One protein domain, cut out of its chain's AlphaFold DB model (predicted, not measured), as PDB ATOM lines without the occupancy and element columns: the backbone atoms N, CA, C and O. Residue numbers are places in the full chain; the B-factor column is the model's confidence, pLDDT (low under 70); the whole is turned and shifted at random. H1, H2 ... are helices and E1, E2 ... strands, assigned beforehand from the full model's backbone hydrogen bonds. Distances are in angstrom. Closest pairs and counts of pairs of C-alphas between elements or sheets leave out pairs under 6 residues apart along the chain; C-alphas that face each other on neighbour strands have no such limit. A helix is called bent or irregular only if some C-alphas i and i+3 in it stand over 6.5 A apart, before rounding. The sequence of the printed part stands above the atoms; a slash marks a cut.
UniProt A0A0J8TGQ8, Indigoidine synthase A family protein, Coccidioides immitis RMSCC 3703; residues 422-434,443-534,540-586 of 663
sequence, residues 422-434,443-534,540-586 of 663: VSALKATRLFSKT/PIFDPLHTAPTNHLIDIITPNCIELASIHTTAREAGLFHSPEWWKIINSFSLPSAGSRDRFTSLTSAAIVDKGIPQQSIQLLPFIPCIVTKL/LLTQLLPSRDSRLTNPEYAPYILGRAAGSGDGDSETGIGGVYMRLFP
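This is residues 422 to 434, 443 to 534 and 540 to 586 of the 663 residues of the protein "Indigoidine synthase A family protein" of Coccidioides immitis RMSCC 3703 (UniProt A0A0J8TGQ8). A four-stranded sheet forms a wall, with H6 over one face and H4 over the same face farther along; no named helix covers the other face, where H7 sits beside the strands. From H6 a row of helices leads away past the E1 edge, first H2 and then H1, while H3 grazes the sheet and H5 caps the H4 side without being on the sheet. The printed part has 152 residues, with seven named helices and four strands in the order H1 H2 H3 H4 H5 H6 E1 E2 H7 E3 E4, and the class is mixed, helices and strands. The sheet runs E1 E2 E4 E3, antiparallel throughout. The whole is compact, with a radius of gyration of the C-alphas of 14.8 A and spans of 45 by 34 by 26 A.

The sheet is made of E1, residues 529 to 533, E2, residues 540 to 546, E4, residues 577 to 585, and E3, residues 561 to 564; E1 and E3 are its edge strands. It is twisted, its C-alphas lying up to 4.2 A off the best plane. E1 and E2 are antiparallel at 176 degrees, with N 532 and O 540 2.8 A apart, within hydrogen-bond range. E2 and E4 are antiparallel at 162 degrees, with N 543 and O 581 within range at 2.8 A. E3 and E4 form a hairpin, antiparallel at 175 degrees, with N 562 and O 580 within range at 2.8 A. H6, residues 516 to 523, is on the sheet at a height of 8.7 A, only just over E2 alone, since 2 of its C-alphas fall on E4. H4, residues 499 to 506, is on the same face at a height of 9.4 A; its closest C-alphas to E4 are those of Leu 506 and Arg 583, 6.2 A. H7, residues 555 to 560, is on the opposite face, over none of the strands. E2, H7 and E3 form a split strand-helix-strand unit, two strands running the same way with a helix between them in the chain and E4 between them in the sheet; its crossover is right-handed. H2, residues 464 to 476, only grazes the sheet and touches H6 at a steep tilt of 40 degrees, the same way, closest at the C-alphas of His 471 and Gln 519, 6.0 A. H1, residues 424 to 430, touches H2 at the C-alphas of Ala 424 and Glu 466, 4.3 A, and is not on the sheet. H3, residues 483 to 491, only grazes the sheet. H5, residues 509 to 513, touches H4 at the C-alphas of Thr 504 and Val 512, 6.3 A. Every O i to N i+4 pair is within hydrogen-bond range in H2, H3, H4, H5 and H6; H1 has 0 of 3 but 1 of 4 O i to N i+3 pairs, and H7 has 0 of 2 but 2 of 3.

H1 begins at C-alpha 424, (9.595, -38.636, -34.417), and is only just irregular, with C-alphas 427 and 430 6.51 A apart; H7 is irregular, with C-alphas 556 and 559 7.3 A apart. H2 is 18.3 A long, H3 12.4 A, E1 13.0 A and E2 19.4 A. E4, 23.8 A long, ends at C-alpha 585, (-11.792, -30.637, -34.206).

The C-alphas farthest apart, those of Thr 434 and Pro 555, are 46.2 A apart. Residues 435 to 442 and 535 to 539 are not printed; the gaps are 7.0 A and 7.2 A between C-alphas. The link E3 to E4 is long. Mean pLDDT of the printed part is 88.1; residues 433 to 434, 443, 495 to 498 and 566 to 574 are under 70.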
ATOM      1  N   VAL A 422       8.943 -31.465 -35.412       93.00
ATOM      2  CA  VAL A 422       9.586 -31.720 -36.723       93.00
ATOM      3  C   VAL A 422       9.494 -33.171 -37.219       93.00
ATOM      4  O   VAL A 422       9.150 -33.413 -38.370       93.00
ATOM      5  N   SER A 423       9.900 -34.144 -36.401       90.44
ATOM      6  CA  SER A 423       9.889 -35.573 -36.719       90.44
ATOM      7  C   SER A 423       9.948 -36.411 -35.446       90.44
ATOM      8  O   SER A 423      10.461 -35.954 -34.427       90.44
ATOM      9  N   ALA A 424       9.539 -37.678 -35.525       88.62
ATOM     10  CA  ALA A 424       9.595 -38.636 -34.417       88.62
ATOM     11  C   ALA A 424      10.943 -38.656 -33.667       88.62
ATOM     12  O   ALA A 424      10.964 -38.619 -32.440       88.62
ATOM     13  N   LEU A 425      12.066 -38.663 -34.398       89.00
ATOM     14  CA  LEU A 425      13.413 -38.705 -33.815       89.00
ATOM     15  C   LEU A 425      13.825 -37.378 -33.174       89.00
ATOM     16  O   LEU A 425      14.461 -37.369 -32.127       89.00
ATOM     17  N   LYS A 426      13.495 -36.245 -33.799       91.19
ATOM     18  CA  LYS A 426      13.858 -34.924 -33.263       91.19
ATOM     19  C   LYS A 426      12.990 -34.552 -32.065       91.19
ATOM     20  O   LYS A 426      13.489 -33.982 -31.100       91.19
ATOM     21  N   ALA A 427      11.737 -34.993 -32.065       89.81
ATOM     22  CA  ALA A 427      10.794 -34.820 -30.971       89.81
ATOM     23  C   ALA A 427      11.292 -35.404 -29.634       89.81
ATOM     24  O   ALA A 427      10.959 -34.881 -28.571       89.81
ATOM     25  N   THR A 428      12.129 -36.452 -29.658       89.31
ATOM     26  CA  THR A 428      12.674 -37.058 -28.431       89.31
ATOM     27  C   THR A 428      13.651 -36.140 -27.696       89.31
ATOM     28  O   THR A 428      13.884 -36.328 -26.503       89.31
ATOM     29  N   ARG A 429      14.231 -35.139 -28.375       88.50
ATOM     30  CA  ARG A 429      15.280 -34.265 -27.822       88.50
ATOM     31  C   ARG A 429      14.832 -33.458 -26.602       88.50
ATOM     32  O   ARG A 429      15.675 -33.101 -25.788       88.50
ATOM     33  N   LEU A 430      13.527 -33.217 -26.448       84.44
ATOM     34  CA  LEU A 430      12.959 -32.558 -25.265       84.44
ATOM     35  C   LEU A 430      13.247 -33.323 -23.965       84.44
ATOM     36  O   LEU A 430      13.512 -32.720 -22.929       84.44
ATOM     37  N   PHE A 431      13.191 -34.656 -24.026       84.06
ATOM     38  CA  PHE A 431      13.184 -35.527 -22.847       84.06
ATOM     39  C   PHE A 431      14.364 -36.504 -22.807       84.06
ATOM     40  O   PHE A 431      14.572 -37.189 -21.805       84.06
ATOM     41  N   SER A 432      15.144 -36.602 -23.886       71.12
ATOM     42  CA  SER A 432      16.275 -37.520 -23.956       71.12
ATOM     43  C   SER A 432      17.377 -37.125 -22.974       71.12
ATOM     44  O   SER A 432      17.879 -36.001 -23.011       71.12
ATOM     45  N   LYS A 433      17.830 -38.085 -22.160       57.19
ATOM     46  CA  LYS A 433      19.115 -37.987 -21.462       57.19
ATOM     47  C   LYS A 433      20.221 -38.105 -22.511       57.19
ATOM     48  O   LYS A 433      20.354 -39.149 -23.152       57.19
ATOM     49  N   THR A 434      21.016 -37.059 -22.701       47.91
ATOM     50  CA  THR A 434      22.294 -37.184 -23.409       47.91
ATOM     51  C   THR A 434      23.141 -38.227 -22.675       47.91
ATOM     52  O   THR A 434      23.161 -38.283 -21.443       47.91
ATOM     53  N   PRO A 443      19.416 -32.565 -19.153       67.44
ATOM     54  CA  PRO A 443      18.205 -32.668 -19.967       67.44
ATOM     55  C   PRO A 443      17.414 -31.352 -19.888       67.44
ATOM     56  O   PRO A 443      17.419 -30.707 -18.840       67.44
ATOM     57  N   ILE A 444      16.745 -30.964 -20.983       82.00
ATOM     58  CA  ILE A 444      15.950 -29.722 -21.034       82.00
ATOM     59  C   ILE A 444      14.845 -29.781 -19.974       82.00
ATOM     60  O   ILE A 444      14.693 -28.862 -19.177       82.00
ATOM     61  N   PHE A 445      14.103 -30.891 -19.938       84.94
ATOM     62  CA  PHE A 445      13.124 -31.159 -18.894       84.94
ATOM     63  C   PHE A 445      13.739 -31.924 -17.728       84.94
ATOM     64  O   PHE A 445      14.482 -32.892 -17.901       84.94
ATOM     65  N   ASP A 446      13.329 -31.532 -16.529       84.75
ATOM     66  CA  ASP A 446      13.559 -32.272 -15.303       84.75
ATOM     67  C   ASP A 446      12.200 -32.508 -14.615       84.75
ATOM     68  O   ASP A 446      11.185 -31.947 -15.043       84.75
ATOM     69  N   PRO A 447      12.142 -33.359 -13.579       86.62
ATOM     70  CA  PRO A 447      10.905 -33.614 -12.849       86.62
ATOM     71  C   PRO A 447      10.220 -32.390 -12.219       86.62
ATOM     72  O   PRO A 447       9.038 -32.489 -11.909       86.62
ATOM     73  N   LEU A 448      10.933 -31.276 -12.018       88.81
ATOM     74  CA  LEU A 448      10.425 -30.046 -11.403       88.81
ATOM     75  C   LEU A 448       9.840 -29.073 -12.434       88.81
ATOM     76  O   LEU A 448       9.114 -28.151 -12.056       88.81
ATOM     77  N   HIS A 449      10.141 -29.249 -13.723       92.06
ATOM     78  CA  HIS A 449       9.626 -28.431 -14.825       92.06
ATOM     79  C   HIS A 449       8.159 -28.741 -15.164       92.06
ATOM     80  O   HIS A 449       7.817 -29.093 -16.296       92.06
ATOM     81  N   THR A 450       7.282 -28.624 -14.169       91.31
ATOM     82  CA  THR A 450       5.863 -28.951 -14.290       91.31
ATOM     83  C   THR A 450       4.948 -27.727 -14.264       91.31
ATOM     84  O   THR A 450       5.184 -26.754 -13.547       91.31
ATOM     85  N   ALA A 451       3.858 -27.803 -15.022       89.56
ATOM     86  CA  ALA A 451       2.761 -26.846 -15.044       89.56
ATOM     87  C   ALA A 451       2.007 -26.803 -13.693       89.56
ATOM     88  O   ALA A 451       2.012 -27.784 -12.952       89.56
ATOM     89  N   PRO A 452       1.313 -25.696 -13.366       83.31
ATOM     90  CA  PRO A 452       1.142 -24.493 -14.186       83.31
ATOM     91  C   PRO A 452       2.245 -23.435 -14.006       83.31
ATOM     92  O   PRO A 452       2.203 -22.414 -14.685       83.31
ATOM     93  N   THR A 453       3.191 -23.627 -13.082       83.31
ATOM     94  CA  THR A 453       4.118 -22.561 -12.661       83.31
ATOM     95  C   THR A 453       5.515 -22.666 -13.256       83.31
ATOM     96  O   THR A 453       6.138 -21.633 -13.479       83.31
ATOM     97  N   ASN A 454       6.016 -23.877 -13.510       90.75
ATOM     98  CA  ASN A 454       7.407 -24.101 -13.907       90.75
ATOM     99  C   ASN A 454       7.538 -24.861 -15.240       90.75
ATOM    100  O   ASN A 454       8.588 -25.428 -15.540       90.75
ATOM    101  N   HIS A 455       6.475 -24.913 -16.051       93.38
ATOM    102  CA  HIS A 455       6.543 -25.539 -17.371       93.38
ATOM    103  C   HIS A 455       7.405 -24.707 -18.326       93.38
ATOM    104  O   HIS A 455       7.301 -23.479 -18.413       93.38
ATOM    105  N   LEU A 456       8.244 -25.392 -19.096       94.88
ATOM    106  CA  LEU A 456       9.146 -24.743 -20.047       94.88
ATOM    107  C   LEU A 456       8.465 -24.406 -21.377       94.88
ATOM    108  O   LEU A 456       8.776 -23.384 -21.974       94.88
ATOM    109  N   ILE A 457       7.525 -25.234 -21.825       96.38
ATOM    110  CA  ILE A 457       6.855 -25.095 -23.123       96.38
ATOM    111  C   ILE A 457       5.370 -24.877 -22.877       96.38
ATOM    112  O   ILE A 457       4.759 -25.658 -22.155       96.38
ATOM    113  N   ASP A 458       4.793 -23.837 -23.473       97.44
ATOM    114  CA  ASP A 458       3.388 -23.466 -23.293       97.44
ATOM    115  C   ASP A 458       2.462 -24.252 -24.228       97.44
ATOM    116  O   ASP A 458       1.356 -24.626 -23.832       97.44
ATOM    117  N   ILE A 459       2.913 -24.537 -25.455       98.12
ATOM    118  CA  ILE A 459       2.159 -25.326 -26.436       98.12
ATOM    119  C   ILE A 459       3.065 -26.200 -27.305       98.12
ATOM    120  O   ILE A 459       4.172 -25.806 -27.660       98.12
ATOM    121  N   ILE A 460       2.581 -27.381 -27.684       98.19
ATOM    122  CA  ILE A 460       3.241 -28.272 -28.646       98.19
ATOM    123  C   ILE A 460       2.254 -28.766 -29.706       98.19
ATOM    124  O   ILE A 460       1.088 -29.045 -29.406       98.19
ATOM    125  N   THR A 461       2.724 -28.905 -30.944       97.75
ATOM    126  CA  THR A 461       1.910 -29.286 -32.111       97.75
ATOM    127  C   THR A 461       2.371 -30.605 -32.751       97.75
ATOM    128  O   THR A 461       2.751 -30.602 -33.915       97.75
ATOM    129  N   PRO A 462       2.375 -31.760 -32.055       98.00
ATOM    130  CA  PRO A 462       2.864 -33.018 -32.623       98.00
ATOM    131  C   PRO A 462       1.857 -33.638 -33.599       98.00
ATOM    132  O   PRO A 462       0.649 -33.476 -33.443       98.00
ATOM    133  N   ASN A 463       2.308 -34.430 -34.567       95.81
ATOM    134  CA  ASN A 463       1.468 -35.477 -35.157       95.81
ATOM    135  C   ASN A 463       1.412 -36.725 -34.249       95.81
ATOM    136  O   ASN A 463       2.066 -36.794 -33.209       95.81
ATOM    137  N   CYS A 464       0.625 -37.737 -34.618       94.31
ATOM    138  CA  CYS A 464       0.452 -38.933 -33.785       94.31
ATOM    139  C   CYS A 464       1.742 -39.748 -33.561       94.31
ATOM    140  O   CYS A 464       1.906 -40.341 -32.497       94.31
ATOM    141  N   ILE A 465       2.664 -39.767 -34.528       93.00
ATOM    142  CA  ILE A 465       3.933 -40.504 -34.425       93.00
ATOM    143  C   ILE A 465       4.905 -39.741 -33.514       93.00
ATOM    144  O   ILE A 465       5.558 -40.329 -32.649       93.00
ATOM    145  N   GLU A 466       4.973 -38.420 -33.671       97.00
ATOM    146  CA  GLU A 466       5.747 -37.525 -32.806       97.00
ATOM    147  C   GLU A 466       5.249 -37.574 -31.363       97.00
ATOM    148  O   GLU A 466       6.063 -37.731 -30.457       97.00
ATOM    149  N   LEU A 467       3.930 -37.523 -31.143       97.69
ATOM    150  CA  LEU A 467       3.327 -37.623 -29.812       97.69
ATOM    151  C   LEU A 467       3.731 -38.929 -29.118       97.69
ATOM    152  O   LEU A 467       4.179 -38.902 -27.972       97.69
ATOM    153  N   ALA A 468       3.631 -40.059 -29.824       96.75
ATOM    154  CA  ALA A 468       4.031 -41.357 -29.292       96.75
ATOM    155  C   ALA A 468       5.533 -41.410 -28.956       96.75
ATOM    156  O   ALA A 468       5.924 -41.983 -27.936       96.75
ATOM    157  N   SER A 469       6.373 -40.777 -29.780       95.50
ATOM    158  CA  SER A 469       7.826 -40.704 -29.570       95.50
ATOM    159  C   SER A 469       8.177 -39.850 -28.349       95.50
ATOM    160  O   SER A 469       8.977 -40.264 -27.506       95.50
ATOM    161  N   ILE A 470       7.527 -38.692 -28.205       95.62
ATOM    162  CA  ILE A 470       7.655 -37.800 -27.047       95.62
ATOM    163  C   ILE A 470       7.233 -38.526 -25.770       95.62
ATOM    164  O   ILE A 470       7.985 -38.568 -24.797       95.62
ATOM    165  N   HIS A 471       6.047 -39.134 -25.793       96.75
ATOM    166  CA  HIS A 471       5.479 -39.869 -24.668       96.75
ATOM    167  C   HIS A 471       6.387 -41.010 -24.211       96.75
ATOM    168  O   HIS A 471       6.714 -41.113 -23.026       96.75
ATOM    169  N   THR A 472       6.850 -41.828 -25.158       94.62
ATOM    170  CA  THR A 472       7.752 -42.950 -24.879       94.62
ATOM    171  C   THR A 472       9.053 -42.457 -24.257       94.62
ATOM    172  O   THR A 472       9.474 -42.989 -23.231       94.62
ATOM    173  N   THR A 473       9.638 -41.389 -24.807       92.38
ATOM    174  CA  THR A 473      10.892 -40.819 -24.296       92.38
ATOM    175  C   THR A 473      10.723 -40.249 -22.886       92.38
ATOM    176  O   THR A 473      11.549 -40.514 -22.018       92.38
ATOM    177  N   ALA A 474       9.640 -39.512 -22.617       92.50
ATOM    178  CA  ALA A 474       9.355 -38.969 -21.287       92.50
ATOM    179  C   ALA A 474       9.145 -40.083 -20.243       92.50
ATOM    180  O   ALA A 474       9.669 -40.009 -19.126       92.50
ATOM    181  N   ARG A 475       8.446 -41.161 -20.625       92.62
ATOM    182  CA  ARG A 475       8.274 -42.356 -19.789       92.62
ATOM    183  C   ARG A 475       9.613 -43.015 -19.465       92.62
ATOM    184  O   ARG A 475       9.888 -43.293 -18.300       92.62
ATOM    185  N   GLU A 476      10.444 -43.253 -20.478       89.62
ATOM    186  CA  GLU A 476      11.760 -43.894 -20.339       89.62
ATOM    187  C   GLU A 476      12.763 -43.028 -19.565       89.62
ATOM    188  O   GLU A 476      13.609 -43.550 -18.839       89.62
ATOM    189  N   ALA A 477      12.633 -41.702 -19.643       87.62
ATOM    190  CA  ALA A 477      13.408 -40.768 -18.833       87.62
ATOM    191  C   ALA A 477      13.056 -40.833 -17.331       87.62
ATOM    192  O   ALA A 477      13.833 -40.340 -16.506       87.62
ATOM    193  N   GLY A 478      11.938 -41.482 -16.976       89.25
ATOM    194  CA  GLY A 478      11.448 -41.644 -15.607       89.25
ATOM    195  C   GLY A 478      10.537 -40.510 -15.132       89.25
ATOM    196  O   GLY A 478      10.197 -40.469 -13.953       89.25
ATOM    197  N   LEU A 479      10.118 -39.609 -16.025       90.44
ATOM    198  CA  LEU A 479       9.370 -38.402 -15.659       90.44
ATOM    199  C   LEU A 479       7.958 -38.701 -15.140       90.44
ATOM    200  O   LEU A 479       7.471 -38.007 -14.258       90.44
ATOM    201  N   PHE A 480       7.330 -39.782 -15.608       93.25
ATOM    202  CA  PHE A 480       5.985 -40.194 -15.168       93.25
ATOM    203  C   PHE A 480       5.954 -40.876 -13.793       93.25
ATOM    204  O   PHE A 480       4.942 -41.443 -13.398       93.25
ATOM    205  N   HIS A 481       7.069 -40.861 -13.067       89.88
ATOM    206  CA  HIS A 481       7.162 -41.424 -11.723       89.88
ATOM    207  C   HIS A 481       7.547 -40.372 -10.678       89.88
ATOM    208  O   HIS A 481       7.726 -40.729  -9.513       89.88
ATOM    209  N   SER A 482       7.686 -39.098 -11.063       90.44
ATOM    210  CA  SER A 482       8.048 -38.054 -10.108       90.44
ATOM    211  C   SER A 482       6.883 -37.689  -9.180       90.44
ATOM    212  O   SER A 482       5.716 -37.778  -9.585       90.44
ATOM    213  N   PRO A 483       7.169 -37.265  -7.935       91.12
ATOM    214  CA  PRO A 483       6.147 -36.759  -7.021       91.12
ATOM    215  C   PRO A 483       5.329 -35.606  -7.619       91.12
ATOM    216  O   PRO A 483       4.110 -35.567  -7.463       91.12
ATOM    217  N   GLU A 484       5.983 -34.697  -8.343       90.81
ATOM    218  CA  GLU A 484       5.369 -33.534  -8.986       90.81
ATOM    219  C   GLU A 484       4.400 -33.960 -10.093       90.81
ATOM    220  O   GLU A 484       3.275 -33.460 -10.169       90.81
ATOM    221  N   TRP A 485       4.790 -34.949 -10.903       93.94
ATOM    222  CA  TRP A 485       3.928 -35.511 -11.936       93.94
ATOM    223  C   TRP A 485       2.688 -36.166 -11.325       93.94
ATOM    224  O   TRP A 485       1.568 -35.862 -11.737       93.94
ATOM    225  N   TRP A 486       2.862 -37.001 -10.293       91.69
ATOM    226  CA  TRP A 486       1.736 -37.634  -9.596       91.69
ATOM    227  C   TRP A 486       0.807 -36.609  -8.949       91.69
ATOM    228  O   TRP A 486      -0.411 -36.761  -9.038       91.69
ATOM    229  N   LYS A 487       1.356 -35.548  -8.342       90.31
ATOM    230  CA  LYS A 487       0.574 -34.448  -7.759       90.31
ATOM    231  C   LYS A 487      -0.372 -33.831  -8.792       90.31
ATOM    232  O   LYS A 487      -1.536 -33.586  -8.482       90.31
ATOM    233  N   ILE A 488       0.108 -33.613 -10.014       90.88
ATOM    234  CA  ILE A 488      -0.681 -33.013 -11.094       90.88
ATOM    235  C   ILE A 488      -1.676 -34.012 -11.685       90.88
ATOM    236  O   ILE A 488      -2.855 -33.702 -11.797       90.88
ATOM    237  N   ILE A 489      -1.246 -35.226 -12.030       90.88
ATOM    238  CA  ILE A 489      -2.140 -36.230 -12.629       90.88
ATOM    239  C   ILE A 489      -3.302 -36.574 -11.697       90.88
ATOM    240  O   ILE A 489      -4.446 -36.675 -12.141       90.88
ATOM    241  N   ASN A 490      -3.030 -36.708 -10.397       88.88
ATOM    242  CA  ASN A 490      -4.065 -36.994  -9.412       88.88
ATOM    243  C   ASN A 490      -5.060 -35.832  -9.267       88.88
ATOM    244  O   ASN A 490      -6.233 -36.081  -8.987       88.88
ATOM    245  N   SER A 491      -4.647 -34.583  -9.519       88.62
ATOM    246  CA  SER A 491      -5.563 -33.436  -9.472       88.62
ATOM    247  C   SER A 491      -6.563 -33.413 -10.632       88.62
ATOM    248  O   SER A 491      -7.570 -32.714 -10.554       88.62
ATOM    249  N   PHE A 492      -6.359 -34.207 -11.688       88.31
ATOM    250  CA  PHE A 492      -7.312 -34.282 -12.799       88.31
ATOM    251  C   PHE A 492      -8.628 -34.967 -12.400       88.31
ATOM    252  O   PHE A 492      -9.623 -34.827 -13.113       88.31
ATOM    253  N   SER A 493      -8.643 -35.709 -11.282       84.12
ATOM    254  CA  SER A 493      -9.797 -36.480 -10.790       84.12
ATOM    255  C   SER A 493     -10.422 -37.373 -11.871       84.12
ATOM    256  O   SER A 493     -11.646 -37.481 -11.988       84.12
ATOM    257  N   LEU A 494      -9.585 -37.984 -12.716       82.25
ATOM    258  CA  LEU A 494     -10.062 -38.883 -13.763       82.25
ATOM    259  C   LEU A 494     -10.578 -40.187 -13.123       82.25
ATOM    260  O   LEU A 494      -9.906 -40.729 -12.243       82.25
ATOM    261  N   PRO A 495     -11.746 -40.715 -13.540       69.62
ATOM    262  CA  PRO A 495     -12.290 -41.947 -12.974       69.62
ATOM    263  C   PRO A 495     -11.325 -43.127 -13.141       69.62
ATOM    264  O   PRO A 495     -10.812 -43.356 -14.238       69.62
ATOM    265  N   SER A 496     -11.134 -43.910 -12.075       60.34
ATOM    266  CA  SER A 496     -10.288 -45.115 -12.067       60.34
ATOM    267  C   SER A 496     -10.860 -46.279 -12.892       60.34
ATOM    268  O   SER A 496     -10.129 -47.209 -13.224       60.34
ATOM    269  N   ALA A 497     -12.142 -46.217 -13.269       52.03
ATOM    270  CA  ALA A 497     -12.819 -47.180 -14.134       52.03
ATOM    271  C   ALA A 497     -13.389 -46.493 -15.390       52.03
ATOM    272  O   ALA A 497     -14.062 -45.468 -15.295       52.03
ATOM    273  N   GLY A 498     -13.154 -47.077 -16.572       58.88
ATOM    274  CA  GLY A 498     -13.942 -46.777 -17.778       58.88
ATOM    275  C   GLY A 498     -13.625 -45.478 -18.533       58.88
ATOM    276  O   GLY A 498     -14.502 -44.941 -19.203       58.88
ATOM    277  N   SER A 499     -12.388 -44.966 -18.512       73.56
ATOM    278  CA  SER A 499     -12.026 -43.741 -19.263       73.56
ATOM    279  C   SER A 499     -12.170 -43.889 -20.788       73.56
ATOM    280  O   SER A 499     -12.267 -42.894 -21.502       73.56
ATOM    281  N   ARG A 500     -12.200 -45.131 -21.295       83.12
ATOM    282  CA  ARG A 500     -12.289 -45.442 -22.728       83.12
ATOM    283  C   ARG A 500     -13.573 -44.915 -23.368       83.12
ATOM    284  O   ARG A 500     -13.485 -44.299 -24.427       83.12
ATOM    285  N   ASP A 501     -14.728 -45.107 -22.735       85.12
ATOM    286  CA  ASP A 501     -16.014 -44.660 -23.293       85.12
ATOM    287  C   ASP A 501     -16.068 -43.134 -23.373       85.12
ATOM    288  O   ASP A 501     -16.480 -42.570 -24.384       85.12
ATOM    289  N   ARG A 502     -15.535 -42.459 -22.347       87.12
ATOM    290  CA  ARG A 502     -15.422 -40.997 -22.313       87.12
ATOM    291  C   ARG A 502     -14.444 -40.460 -23.357       87.12
ATOM    292  O   ARG A 502     -14.734 -39.465 -24.009       87.12
ATOM    293  N   PHE A 503     -13.293 -41.101 -23.550       91.38
ATOM    294  CA  PHE A 503     -12.384 -40.701 -24.626       91.38
ATOM    295  C   PHE A 503     -12.999 -40.952 -26.001       91.38
ATOM    296  O   PHE A 503     -12.820 -40.140 -26.906       91.38
ATOM    297  N   THR A 504     -13.748 -42.043 -26.156       90.69
ATOM    298  CA  THR A 504     -14.404 -42.395 -27.418       90.69
ATOM    299  C   THR A 504     -15.490 -41.382 -27.768       90.69
ATOM    300  O   THR A 504     -15.546 -40.955 -28.917       90.69
ATOM    301  N   SER A 505     -16.295 -40.939 -26.793       89.88
ATOM    302  CA  SER A 505     -17.331 -39.920 -27.018       89.88
ATOM    303  C   SER A 505     -16.765 -38.539 -27.361       89.88
ATOM    304  O   SER A 505     -17.385 -37.796 -28.115       89.88
ATOM    305  N   LEU A 506     -15.579 -38.203 -26.844       89.75
ATOM    306  CA  LEU A 506     -14.869 -36.952 -27.136       89.75
ATOM    307  C   LEU A 506     -14.075 -36.971 -28.444       89.75
ATOM    308  O   LEU A 506     -13.734 -35.913 -28.977       89.75
ATOM    309  N   THR A 507     -13.709 -38.165 -28.914       92.50
ATOM    310  CA  THR A 507     -12.804 -38.359 -30.049       92.50
ATOM    311  C   THR A 507     -13.373 -39.387 -31.035       92.50
ATOM    312  O   THR A 507     -14.322 -39.088 -31.754       92.50
ATOM    313  N   SER A 508     -12.787 -40.583 -31.114       93.06
ATOM    314  CA  SER A 508     -13.282 -41.746 -31.849       93.06
ATOM    315  C   SER A 508     -12.586 -43.013 -31.347       93.06
ATOM    316  O   SER A 508     -11.480 -42.941 -30.809       93.06
ATOM    317  N   ALA A 509     -13.176 -44.190 -31.579       91.50
ATOM    318  CA  ALA A 509     -12.551 -45.463 -31.202       91.50
ATOM    319  C   ALA A 509     -11.142 -45.609 -31.810       91.50
ATOM    320  O   ALA A 509     -10.197 -45.937 -31.102       91.50
ATOM    321  N   ALA A 510     -10.975 -45.229 -33.083       91.00
ATOM    322  CA  ALA A 510      -9.692 -45.291 -33.782       91.00
ATOM    323  C   ALA A 510      -8.606 -44.389 -33.164       91.00
ATOM    324  O   ALA A 510      -7.426 -44.742 -33.183       91.00
ATOM    325  N   ILE A 511      -8.978 -43.221 -32.629       93.50
ATOM    326  CA  ILE A 511      -8.049 -42.315 -31.932       93.50
ATOM    327  C   ILE A 511      -7.674 -42.892 -30.560       93.50
ATOM    328  O   ILE A 511      -6.504 -42.864 -30.174       93.50
ATOM    329  N   VAL A 512      -8.653 -43.451 -29.844       93.12
ATOM    330  CA  VAL A 512      -8.459 -44.060 -28.520       93.12
ATOM    331  C   VAL A 512      -7.615 -45.330 -28.591       93.12
ATOM    332  O   VAL A 512      -6.764 -45.536 -27.730       93.12
ATOM    333  N   ASP A 513      -7.795 -46.156 -29.622       91.12
ATOM    334  CA  ASP A 513      -7.026 -47.389 -29.839       91.12
ATOM    335  C   ASP A 513      -5.542 -47.122 -30.083       91.12
ATOM    336  O   ASP A 513      -4.689 -47.908 -29.680       91.12
ATOM    337  N   LYS A 514      -5.215 -45.965 -30.667       90.31
ATOM    338  CA  LYS A 514      -3.831 -45.492 -30.812       90.31
ATOM    339  C   LYS A 514      -3.246 -44.920 -29.517       90.31
ATOM    340  O   LYS A 514      -2.083 -44.526 -29.500       90.31
ATOM    341  N   GLY A 515      -4.039 -44.834 -28.449       94.50
ATOM    342  CA  GLY A 515      -3.626 -44.296 -27.156       94.50
ATOM    343  C   GLY A 515      -3.421 -42.779 -27.135       94.50
ATOM    344  O   GLY A 515      -2.828 -42.273 -26.186       94.50
ATOM    345  N   ILE A 516      -3.877 -42.046 -28.160       96.31
ATOM    346  CA  ILE A 516      -3.595 -40.609 -28.318       96.31
ATOM    347  C   ILE A 516      -4.110 -39.787 -27.117       96.31
ATOM    348  O   ILE A 516      -3.323 -39.023 -26.558       96.31
ATOM    349  N   PRO A 517      -5.367 -39.945 -26.646       95.81
ATOM    350  CA  PRO A 517      -5.855 -39.220 -25.469       95.81
ATOM    351  C   PRO A 517      -5.014 -39.485 -24.216       95.81
ATOM    352  O   PRO A 517      -4.669 -38.557 -23.488       95.81
ATOM    353  N   GLN A 518      -4.642 -40.745 -23.981       94.62
ATOM    354  CA  GLN A 518      -3.855 -41.169 -22.826       94.62
ATOM    355  C   GLN A 518      -2.441 -40.584 -22.871       94.62
ATOM    356  O   GLN A 518      -1.961 -40.071 -21.862       94.62
ATOM    357  N   GLN A 519      -1.796 -40.623 -24.041       96.69
ATOM    358  CA  GLN A 519      -0.466 -40.053 -24.250       96.69
ATOM    359  C   GLN A 519      -0.465 -38.543 -23.987       96.69
ATOM    360  O   GLN A 519       0.378 -38.061 -23.232       96.69
ATOM    361  N   SER A 520      -1.443 -37.811 -24.534       97.12
ATOM    362  CA  SER A 520      -1.571 -36.365 -24.324       97.12
ATOM    363  C   SER A 520      -1.809 -36.012 -22.853       97.12
ATOM    364  O   SER A 520      -1.130 -35.141 -22.321       97.12
ATOM    365  N   ILE A 521      -2.710 -36.718 -22.159       95.81
ATOM    366  CA  ILE A 521      -2.998 -36.468 -20.734       95.81
ATOM    367  C   ILE A 521      -1.756 -36.682 -19.864       95.81
ATOM    368  O   ILE A 521      -1.488 -35.876 -18.978       95.81
ATOM    369  N   GLN A 522      -0.980 -37.739 -20.114       96.00
ATOM    370  CA  GLN A 522       0.223 -38.035 -19.328       96.00
ATOM    371  C   GLN A 522       1.357 -37.020 -19.546       96.00
ATOM    372  O   GLN A 522       2.234 -36.897 -18.691       96.00
ATOM    373  N   LEU A 523       1.327 -36.274 -20.655       96.94
ATOM    374  CA  LEU A 523       2.284 -35.211 -20.974       96.94
ATOM    375  C   LEU A 523       1.859 -33.821 -20.468       96.94
ATOM    376  O   LEU A 523       2.729 -32.966 -20.298       96.94
ATOM    377  N   LEU A 524       0.569 -33.604 -20.170       96.44
ATOM    378  CA  LEU A 524       0.049 -32.324 -19.662       96.44
ATOM    379  C   LEU A 524       0.802 -31.737 -18.458       96.44
ATOM    380  O   LEU A 524       0.943 -30.515 -18.416       96.44
ATOM    381  N   PRO A 525       1.302 -32.538 -17.492       95.44
ATOM    382  CA  PRO A 525       2.088 -31.995 -16.390       95.44
ATOM    383  C   PRO A 525       3.336 -31.233 -16.837       95.44
ATOM    384  O   PRO A 525       3.752 -30.335 -16.125       95.44
ATOM    385  N   PHE A 526       3.920 -31.551 -17.993       95.62
ATOM    386  CA  PHE A 526       5.116 -30.880 -18.518       95.62
ATOM    387  C   PHE A 526       4.785 -29.862 -19.612       95.62
ATOM    388  O   PHE A 526       5.465 -28.845 -19.734       95.62
ATOM    389  N   ILE A 527       3.754 -30.145 -20.415       96.38
ATOM    390  CA  ILE A 527       3.338 -29.314 -21.546       96.38
ATOM    391  C   ILE A 527       1.819 -29.096 -21.454       96.38
ATOM    392  O   ILE A 527       1.051 -29.968 -21.864       96.38
ATOM    393  N   PRO A 528       1.355 -27.952 -20.922       96.69
ATOM    394  CA  PRO A 528      -0.040 -27.754 -20.537       96.69
ATOM    395  C   PRO A 528      -1.007 -27.623 -21.720       96.69
ATOM    396  O   PRO A 528      -2.216 -27.671 -21.506       96.69
ATOM    397  N   CYS A 529      -0.526 -27.461 -22.954       98.25
ATOM    398  CA  CYS A 529      -1.363 -27.404 -24.151       98.25
ATOM    399  C   CYS A 529      -0.763 -28.244 -25.284       98.25
ATOM    400  O   CYS A 529       0.364 -28.011 -25.722       98.25
ATOM    401  N   ILE A 530      -1.521 -29.218 -25.783       98.69
ATOM    402  CA  ILE A 530      -1.092 -30.140 -26.837       98.69
ATOM    403  C   ILE A 530      -2.137 -30.124 -27.952       98.69
ATOM    404  O   ILE A 530      -3.293 -30.495 -27.736       98.69
ATOM    405  N   VAL A 531      -1.724 -29.739 -29.160       98.62
ATOM    406  CA  VAL A 531      -2.551 -29.802 -30.375       98.62
ATOM    407  C   VAL A 531      -2.031 -30.932 -31.254       98.62
ATOM    408  O   VAL A 531      -1.085 -30.766 -32.021       98.62
ATOM    409  N   THR A 532      -2.641 -32.110 -31.140       98.44
ATOM    410  CA  THR A 532      -2.229 -33.280 -31.922       98.44
ATOM    411  C   THR A 532      -2.809 -33.209 -33.332       98.44
ATOM    412  O   THR A 532      -4.026 -33.261 -33.508       98.44
ATOM    413  N   LYS A 533      -1.945 -33.123 -34.344       97.38
ATOM    414  CA  LYS A 533      -2.286 -33.130 -35.773       97.38
ATOM    415  C   LYS A 533      -2.661 -34.559 -36.199       97.38
ATOM    416  O   LYS A 533      -1.846 -35.476 -36.094       97.38
ATOM    417  N   LEU A 534      -3.886 -34.761 -36.691       94.94
ATOM    418  CA  LEU A 534      -4.442 -36.080 -37.048       94.94
ATOM    419  C   LEU A 534      -4.700 -36.246 -38.558       94.94
ATOM    420  O   LEU A 534      -5.437 -37.145 -38.979       94.94
ATOM    421  N   LEU A 540      -6.696 -32.788 -32.514       98.31
ATOM    422  CA  LEU A 540      -7.138 -32.996 -31.133       98.31
ATOM    423  C   LEU A 540      -6.447 -31.993 -30.209       98.31
ATOM    424  O   LEU A 540      -5.229 -32.046 -30.048       98.31
ATOM    425  N   LEU A 541      -7.224 -31.127 -29.565       98.56
ATOM    426  CA  LEU A 541      -6.742 -30.251 -28.500       98.56
ATOM    427  C   LEU A 541      -6.873 -30.968 -27.157       98.56
ATOM    428  O   LEU A 541      -7.955 -31.442 -26.822       98.56
ATOM    429  N   THR A 542      -5.785 -31.027 -26.394       98.25
ATOM    430  CA  THR A 542      -5.755 -31.466 -24.993       98.25
ATOM    431  C   THR A 542      -5.062 -30.387 -24.170       98.25
ATOM    432  O   THR A 542      -3.934 -30.017 -24.484       98.25
ATOM    433  N   GLN A 543      -5.733 -29.848 -23.152       97.38
ATOM    434  CA  GLN A 543      -5.252 -28.675 -22.424       97.38
ATOM    435  C   GLN A 543      -5.533 -28.764 -20.920       97.38
ATOM    436  O   GLN A 543      -6.606 -29.194 -20.494       97.38
ATOM    437  N   LEU A 544      -4.573 -28.304 -20.125       95.44
ATOM    438  CA  LEU A 544      -4.716 -28.055 -18.700       95.44
ATOM    439  C   LEU A 544      -5.400 -26.701 -18.471       95.44
ATOM    440  O   LEU A 544      -4.952 -25.677 -18.985       95.44
ATOM    441  N   LEU A 545      -6.483 -26.690 -17.697       94.25
ATOM    442  CA  LEU A 545      -7.219 -25.477 -17.350       94.25
ATOM    443  C   LEU A 545      -6.817 -24.987 -15.951       94.25
ATOM    444  O   LEU A 545      -6.852 -25.795 -15.019       94.25
ATOM    445  N   PRO A 546      -6.486 -23.696 -15.763       91.44
ATOM    446  CA  PRO A 546      -6.297 -23.100 -14.436       91.44
ATOM    447  C   PRO A 546      -7.561 -23.165 -13.563       91.44
ATOM    448  O   PRO A 546      -8.671 -23.206 -14.090       91.44
ATOM    449  N   SER A 547      -7.422 -23.107 -12.231       87.06
ATOM    450  CA  SER A 547      -8.557 -23.219 -11.284       87.06
ATOM    451  C   SER A 547      -9.709 -22.235 -11.528       87.06
ATOM    452  O   SER A 547     -10.856 -22.575 -11.254       87.06
ATOM    453  N   ARG A 548      -9.429 -21.051 -12.084       85.88
ATOM    454  CA  ARG A 548     -10.421 -19.988 -12.334       85.88
ATOM    455  C   ARG A 548     -10.790 -19.818 -13.814       85.88
ATOM    456  O   ARG A 548     -11.316 -18.779 -14.201       85.88
ATOM    457  N   ASP A 549     -10.489 -20.804 -14.659       90.88
ATOM    458  CA  ASP A 549     -10.802 -20.732 -16.089       90.88
ATOM    459  C   ASP A 549     -12.323 -20.751 -16.327       90.88
ATOM    460  O   ASP A 549     -13.026 -21.655 -15.871       90.88
ATOM    461  N   SER A 550     -12.843 -19.774 -17.079       91.12
ATOM    462  CA  SER A 550     -14.284 -19.630 -17.338       91.12
ATOM    463  C   SER A 550     -14.910 -20.825 -18.069       91.12
ATOM    464  O   SER A 550     -16.114 -21.063 -17.959       91.12
ATOM    465  N   ARG A 551     -14.109 -21.645 -18.763       93.00
ATOM    466  CA  ARG A 551     -14.569 -22.889 -19.413       93.00
ATOM    467  C   ARG A 551     -14.982 -23.952 -18.410       93.00
ATOM    468  O   ARG A 551     -15.740 -24.858 -18.745       93.00
ATOM    469  N   LEU A 552     -14.502 -23.857 -17.172       92.31
ATOM    470  CA  LEU A 552     -14.883 -24.793 -16.129       92.31
ATOM    471  C   LEU A 552     -16.332 -24.572 -15.683       92.31
ATOM    472  O   LEU A 552     -16.969 -25.542 -15.298       92.31
ATOM    473  N   THR A 553     -16.882 -23.369 -15.761       91.25
ATOM    474  CA  THR A 553     -18.258 -23.099 -15.313       91.25
ATOM    475  C   THR A 553     -19.240 -22.924 -16.467       91.25
ATOM    476  O   THR A 553     -20.439 -23.111 -16.274       91.25
ATOM    477  N   ASN A 554     -18.757 -22.625 -17.675       92.25
ATOM    478  CA  ASN A 554     -19.610 -22.432 -18.842       92.25
ATOM    479  C   ASN A 554     -20.191 -23.776 -19.371       92.25
ATOM    480  O   ASN A 554     -19.422 -24.663 -19.762       92.25
ATOM    481  N   PRO A 555     -21.534 -23.922 -19.456       92.88
ATOM    482  CA  PRO A 555     -22.195 -25.127 -19.962       92.88
ATOM    483  C   PRO A 555     -21.786 -25.552 -21.378       92.88
ATOM    484  O   PRO A 555     -21.759 -26.748 -21.656       92.88
ATOM    485  N   GLU A 556     -21.421 -24.615 -22.262       93.38
ATOM    486  CA  GLU A 556     -20.997 -24.929 -23.637       93.38
ATOM    487  C   GLU A 556     -19.730 -25.794 -23.683       93.38
ATOM    488  O   GLU A 556     -19.529 -26.577 -24.613       93.38
ATOM    489  N   TYR A 557     -18.879 -25.676 -22.662       93.94
ATOM    490  CA  TYR A 557     -17.620 -26.408 -22.574       93.94
ATOM    491  C   TYR A 557     -17.766 -27.730 -21.821       93.94
ATOM    492  O   TYR A 557     -16.896 -28.589 -21.953       93.94
ATOM    493  N   ALA A 558     -18.863 -27.928 -21.079       92.44
ATOM    494  CA  ALA A 558     -19.080 -29.099 -20.233       92.44
ATOM    495  C   ALA A 558     -18.879 -30.451 -20.951       92.44
ATOM    496  O   ALA A 558     -18.243 -31.317 -20.345       92.44
ATOM    497  N   PRO A 559     -19.310 -30.645 -22.220       92.75
ATOM    498  CA  PRO A 559     -19.067 -31.896 -22.939       92.75
ATOM    499  C   PRO A 559     -17.585 -32.220 -23.124       92.75
ATOM    500  O   PRO A 559     -17.242 -33.389 -23.198       92.75
ATOM    501  N   TYR A 560     -16.724 -31.199 -23.176       94.75
ATOM    502  CA  TYR A 560     -15.294 -31.289 -23.484       94.75
ATOM    503  C   TYR A 560     -14.395 -31.294 -22.236       94.75
ATOM    504  O   TYR A 560     -13.172 -31.395 -22.345       94.75
ATOM    505  N   ILE A 561     -14.970 -31.172 -21.036       93.50
ATOM    506  CA  ILE A 561     -14.217 -31.262 -19.784       93.50
ATOM    507  C   ILE A 561     -14.058 -32.735 -19.413       93.50
ATOM    508  O   ILE A 561     -15.038 -33.430 -19.148       93.50
ATOM    509  N   LEU A 562     -12.816 -33.216 -19.367       90.50
ATOM    510  CA  LEU A 562     -12.456 -34.587 -18.995       90.50
ATOM    511  C   LEU A 562     -12.431 -34.822 -17.487       90.50
ATOM    512  O   LEU A 562     -12.746 -35.914 -17.023       90.50
ATOM    513  N   GLY A 563     -12.049 -33.810 -16.724       87.75
ATOM    514  CA  GLY A 563     -11.845 -33.924 -15.289       87.75
ATOM    515  C   GLY A 563     -11.807 -32.550 -14.647       87.75
ATOM    516  O   GLY A 563     -11.442 -31.572 -15.302       87.75
ATOM    517  N   ARG A 564     -12.229 -32.479 -13.385       88.50
ATOM    518  CA  ARG A 564     -12.231 -31.259 -12.571       88.50
ATOM    519  C   ARG A 564     -11.450 -31.529 -11.302       88.50
ATOM    520  O   ARG A 564     -11.646 -32.573 -10.678       88.50
ATOM    521  N   ALA A 565     -10.589 -30.599 -10.921       82.88
ATOM    522  CA  ALA A 565      -9.875 -30.709  -9.661       82.88
ATOM    523  C   ALA A 565     -10.854 -30.630  -8.483       82.88
ATOM    524  O   ALA A 565     -11.816 -29.857  -8.504       82.88
ATOM    525  N   ALA A 566     -10.622 -31.452  -7.456       64.50
ATOM    526  CA  ALA A 566     -11.389 -31.386  -6.219       64.50
ATOM    527  C   ALA A 566     -11.222 -29.990  -5.589       64.50
ATOM    528  O   ALA A 566     -10.100 -29.512  -5.438       64.50
ATOM    529  N   GLY A 567     -12.337 -29.327  -5.262       57.38
ATOM    530  CA  GLY A 567     -12.339 -27.957  -4.732       57.38
ATOM    531  C   GLY A 567     -12.595 -26.848  -5.759       57.38
ATOM    532  O   GLY A 567     -12.603 -25.687  -5.377       57.38
ATOM    533  N   SER A 568     -12.896 -27.160  -7.029       50.78
ATOM    534  CA  SER A 568     -13.222 -26.160  -8.070       50.78
ATOM    535  C   SER A 568     -14.529 -25.367  -7.844       50.78
ATOM    536  O   SER A 568     -15.011 -24.718  -8.772       50.78
ATOM    537  N   GLY A 569     -15.141 -25.473  -6.661       46.91
ATOM    538  CA  GLY A 569     -16.221 -24.613  -6.184       46.91
ATOM    539  C   GLY A 569     -15.664 -23.688  -5.104       46.91
ATOM    540  O   GLY A 569     -15.436 -24.129  -3.984       46.91
ATOM    541  N   ASP A 570     -15.415 -22.434  -5.474       46.31
ATOM    542  CA  ASP A 570     -15.077 -21.293  -4.607       46.31
ATOM    543  C   ASP A 570     -13.776 -21.333  -3.768       46.31
ATOM    544  O   ASP A 570     -13.525 -20.396  -3.011       46.31
ATOM    545  N   GLY A 571     -12.886 -22.321  -3.945       49.34
ATOM    546  CA  GLY A 571     -11.548 -22.348  -3.323       49.34
ATOM    547  C   GLY A 571     -10.413 -22.583  -4.329       49.34
ATOM    548  O   GLY A 571     -10.548 -23.394  -5.243       49.34
ATOM    549  N   ASP A 572      -9.280 -21.884  -4.179       50.34
ATOM    550  CA  ASP A 572      -8.086 -22.150  -4.994       50.34
ATOM    551  C   ASP A 572      -7.570 -23.570  -4.702       50.34
ATOM    552  O   ASP A 572      -7.332 -23.934  -3.549       50.34
ATOM    553  N   SER A 573      -7.387 -24.389  -5.744       58.50
ATOM    554  CA  SER A 573      -6.730 -25.687  -5.572       58.50
ATOM    555  C   SER A 573      -5.269 -25.468  -5.161       58.50
ATOM    556  O   SER A 573      -4.592 -24.610  -5.730       58.50
ATOM    557  N   GLU A 574      -4.727 -26.295  -4.260       64.94
ATOM    558  CA  GLU A 574      -3.298 -26.251  -3.874       64.94
ATOM    559  C   GLU A 574      -2.328 -26.435  -5.061       64.94
ATOM    560  O   GLU A 574      -1.121 -26.225  -4.942       64.94
ATOM    561  N   THR A 575      -2.843 -26.872  -6.213       74.88
ATOM    562  CA  THR A 575      -2.071 -27.114  -7.439       74.88
ATOM    563  C   THR A 575      -2.199 -25.997  -8.479       74.88
ATOM    564  O   THR A 575      -1.449 -25.994  -9.450       74.88
ATOM    565  N   GLY A 576      -3.142 -25.059  -8.316       84.19
ATOM    566  CA  GLY A 576      -3.492 -24.053  -9.331       84.19
ATOM    567  C   GLY A 576      -4.234 -24.603 -10.562       84.19
ATOM    568  O   GLY A 576      -4.524 -23.856 -11.500       84.19
ATOM    569  N   ILE A 577      -4.563 -25.898 -10.572       89.19
ATOM    570  CA  ILE A 577      -5.224 -26.602 -11.674       89.19
ATOM    571  C   ILE A 577      -6.725 -26.685 -11.409       89.19
ATOM    572  O   ILE A 577      -7.172 -26.998 -10.310       89.19
ATOM    573  N   GLY A 578      -7.532 -26.392 -12.420       89.56
ATOM    574  CA  GLY A 578      -8.989 -26.481 -12.363       89.56
ATOM    575  C   GLY A 578      -9.564 -27.697 -13.070       89.56
ATOM    576  O   GLY A 578     -10.593 -28.225 -12.646       89.56
ATOM    577  N   GLY A 579      -8.906 -28.181 -14.122       92.50
ATOM    578  CA  GLY A 579      -9.353 -29.374 -14.829       92.50
ATOM    579  C   GLY A 579      -8.606 -29.648 -16.127       92.50
ATOM    580  O   GLY A 579      -7.628 -28.982 -16.457       92.50
ATOM    581  N   VAL A 580      -9.103 -30.634 -16.871       94.69
ATOM    582  CA  VAL A 580      -8.566 -31.037 -18.176       94.69
ATOM    583  C   VAL A 580      -9.630 -30.837 -19.247       94.69
ATOM    584  O   VAL A 580     -10.743 -31.347 -19.124       94.69
ATOM    585  N   TYR A 581      -9.272 -30.120 -20.306       95.94
ATOM    586  CA  TYR A 581     -10.084 -29.908 -21.499       95.94
ATOM    587  C   TYR A 581      -9.581 -30.783 -22.646       95.94
ATOM    588  O   TYR A 581      -8.378 -30.846 -22.900       95.94
ATOM    589  N   MET A 582     -10.494 -31.441 -23.357       97.50
ATOM    590  CA  MET A 582     -10.171 -32.192 -24.565       97.50
ATOM    591  C   MET A 582     -11.276 -32.051 -25.604       97.50
ATOM    592  O   MET A 582     -12.444 -32.312 -25.322       97.50
ATOM    593  N   ARG A 583     -10.899 -31.681 -26.829       97.19
ATOM    594  CA  ARG A 583     -11.839 -31.551 -27.944       97.19
ATOM    595  C   ARG A 583     -11.200 -31.959 -29.259       97.19
ATOM    596  O   ARG A 583     -10.150 -31.437 -29.639       97.19
ATOM    597  N   LEU A 584     -11.864 -32.868 -29.966       97.75
ATOM    598  CA  LEU A 584     -11.559 -33.167 -31.357       97.75
ATOM    599  C   LEU A 584     -12.188 -32.099 -32.259       97.75
ATOM    600  O   LEU A 584     -13.390 -31.845 -32.195       97.75
ATOM    601  N   PHE A 585     -11.370 -31.500 -33.115       97.38
ATOM    602  CA  PHE A 585     -11.792 -30.637 -34.206       97.38
ATOM    603  C   PHE A 585     -11.672 -31.437 -35.499       97.38
ATOM    604  O   PHE A 585     -10.546 -31.685 -35.936       97.38
ATOM    605  N   PRO A 586     -12.792 -31.857 -36.111       94.19
ATOM    606  CA  PRO A 586     -12.764 -32.511 -37.410       94.19
ATOM    607  C   PRO A 586     -12.070 -31.641 -38.462       94.19
ATOM    608  O   PRO A 586     -12.024 -30.411 -38.329       94.19
TER     609      PRO A 586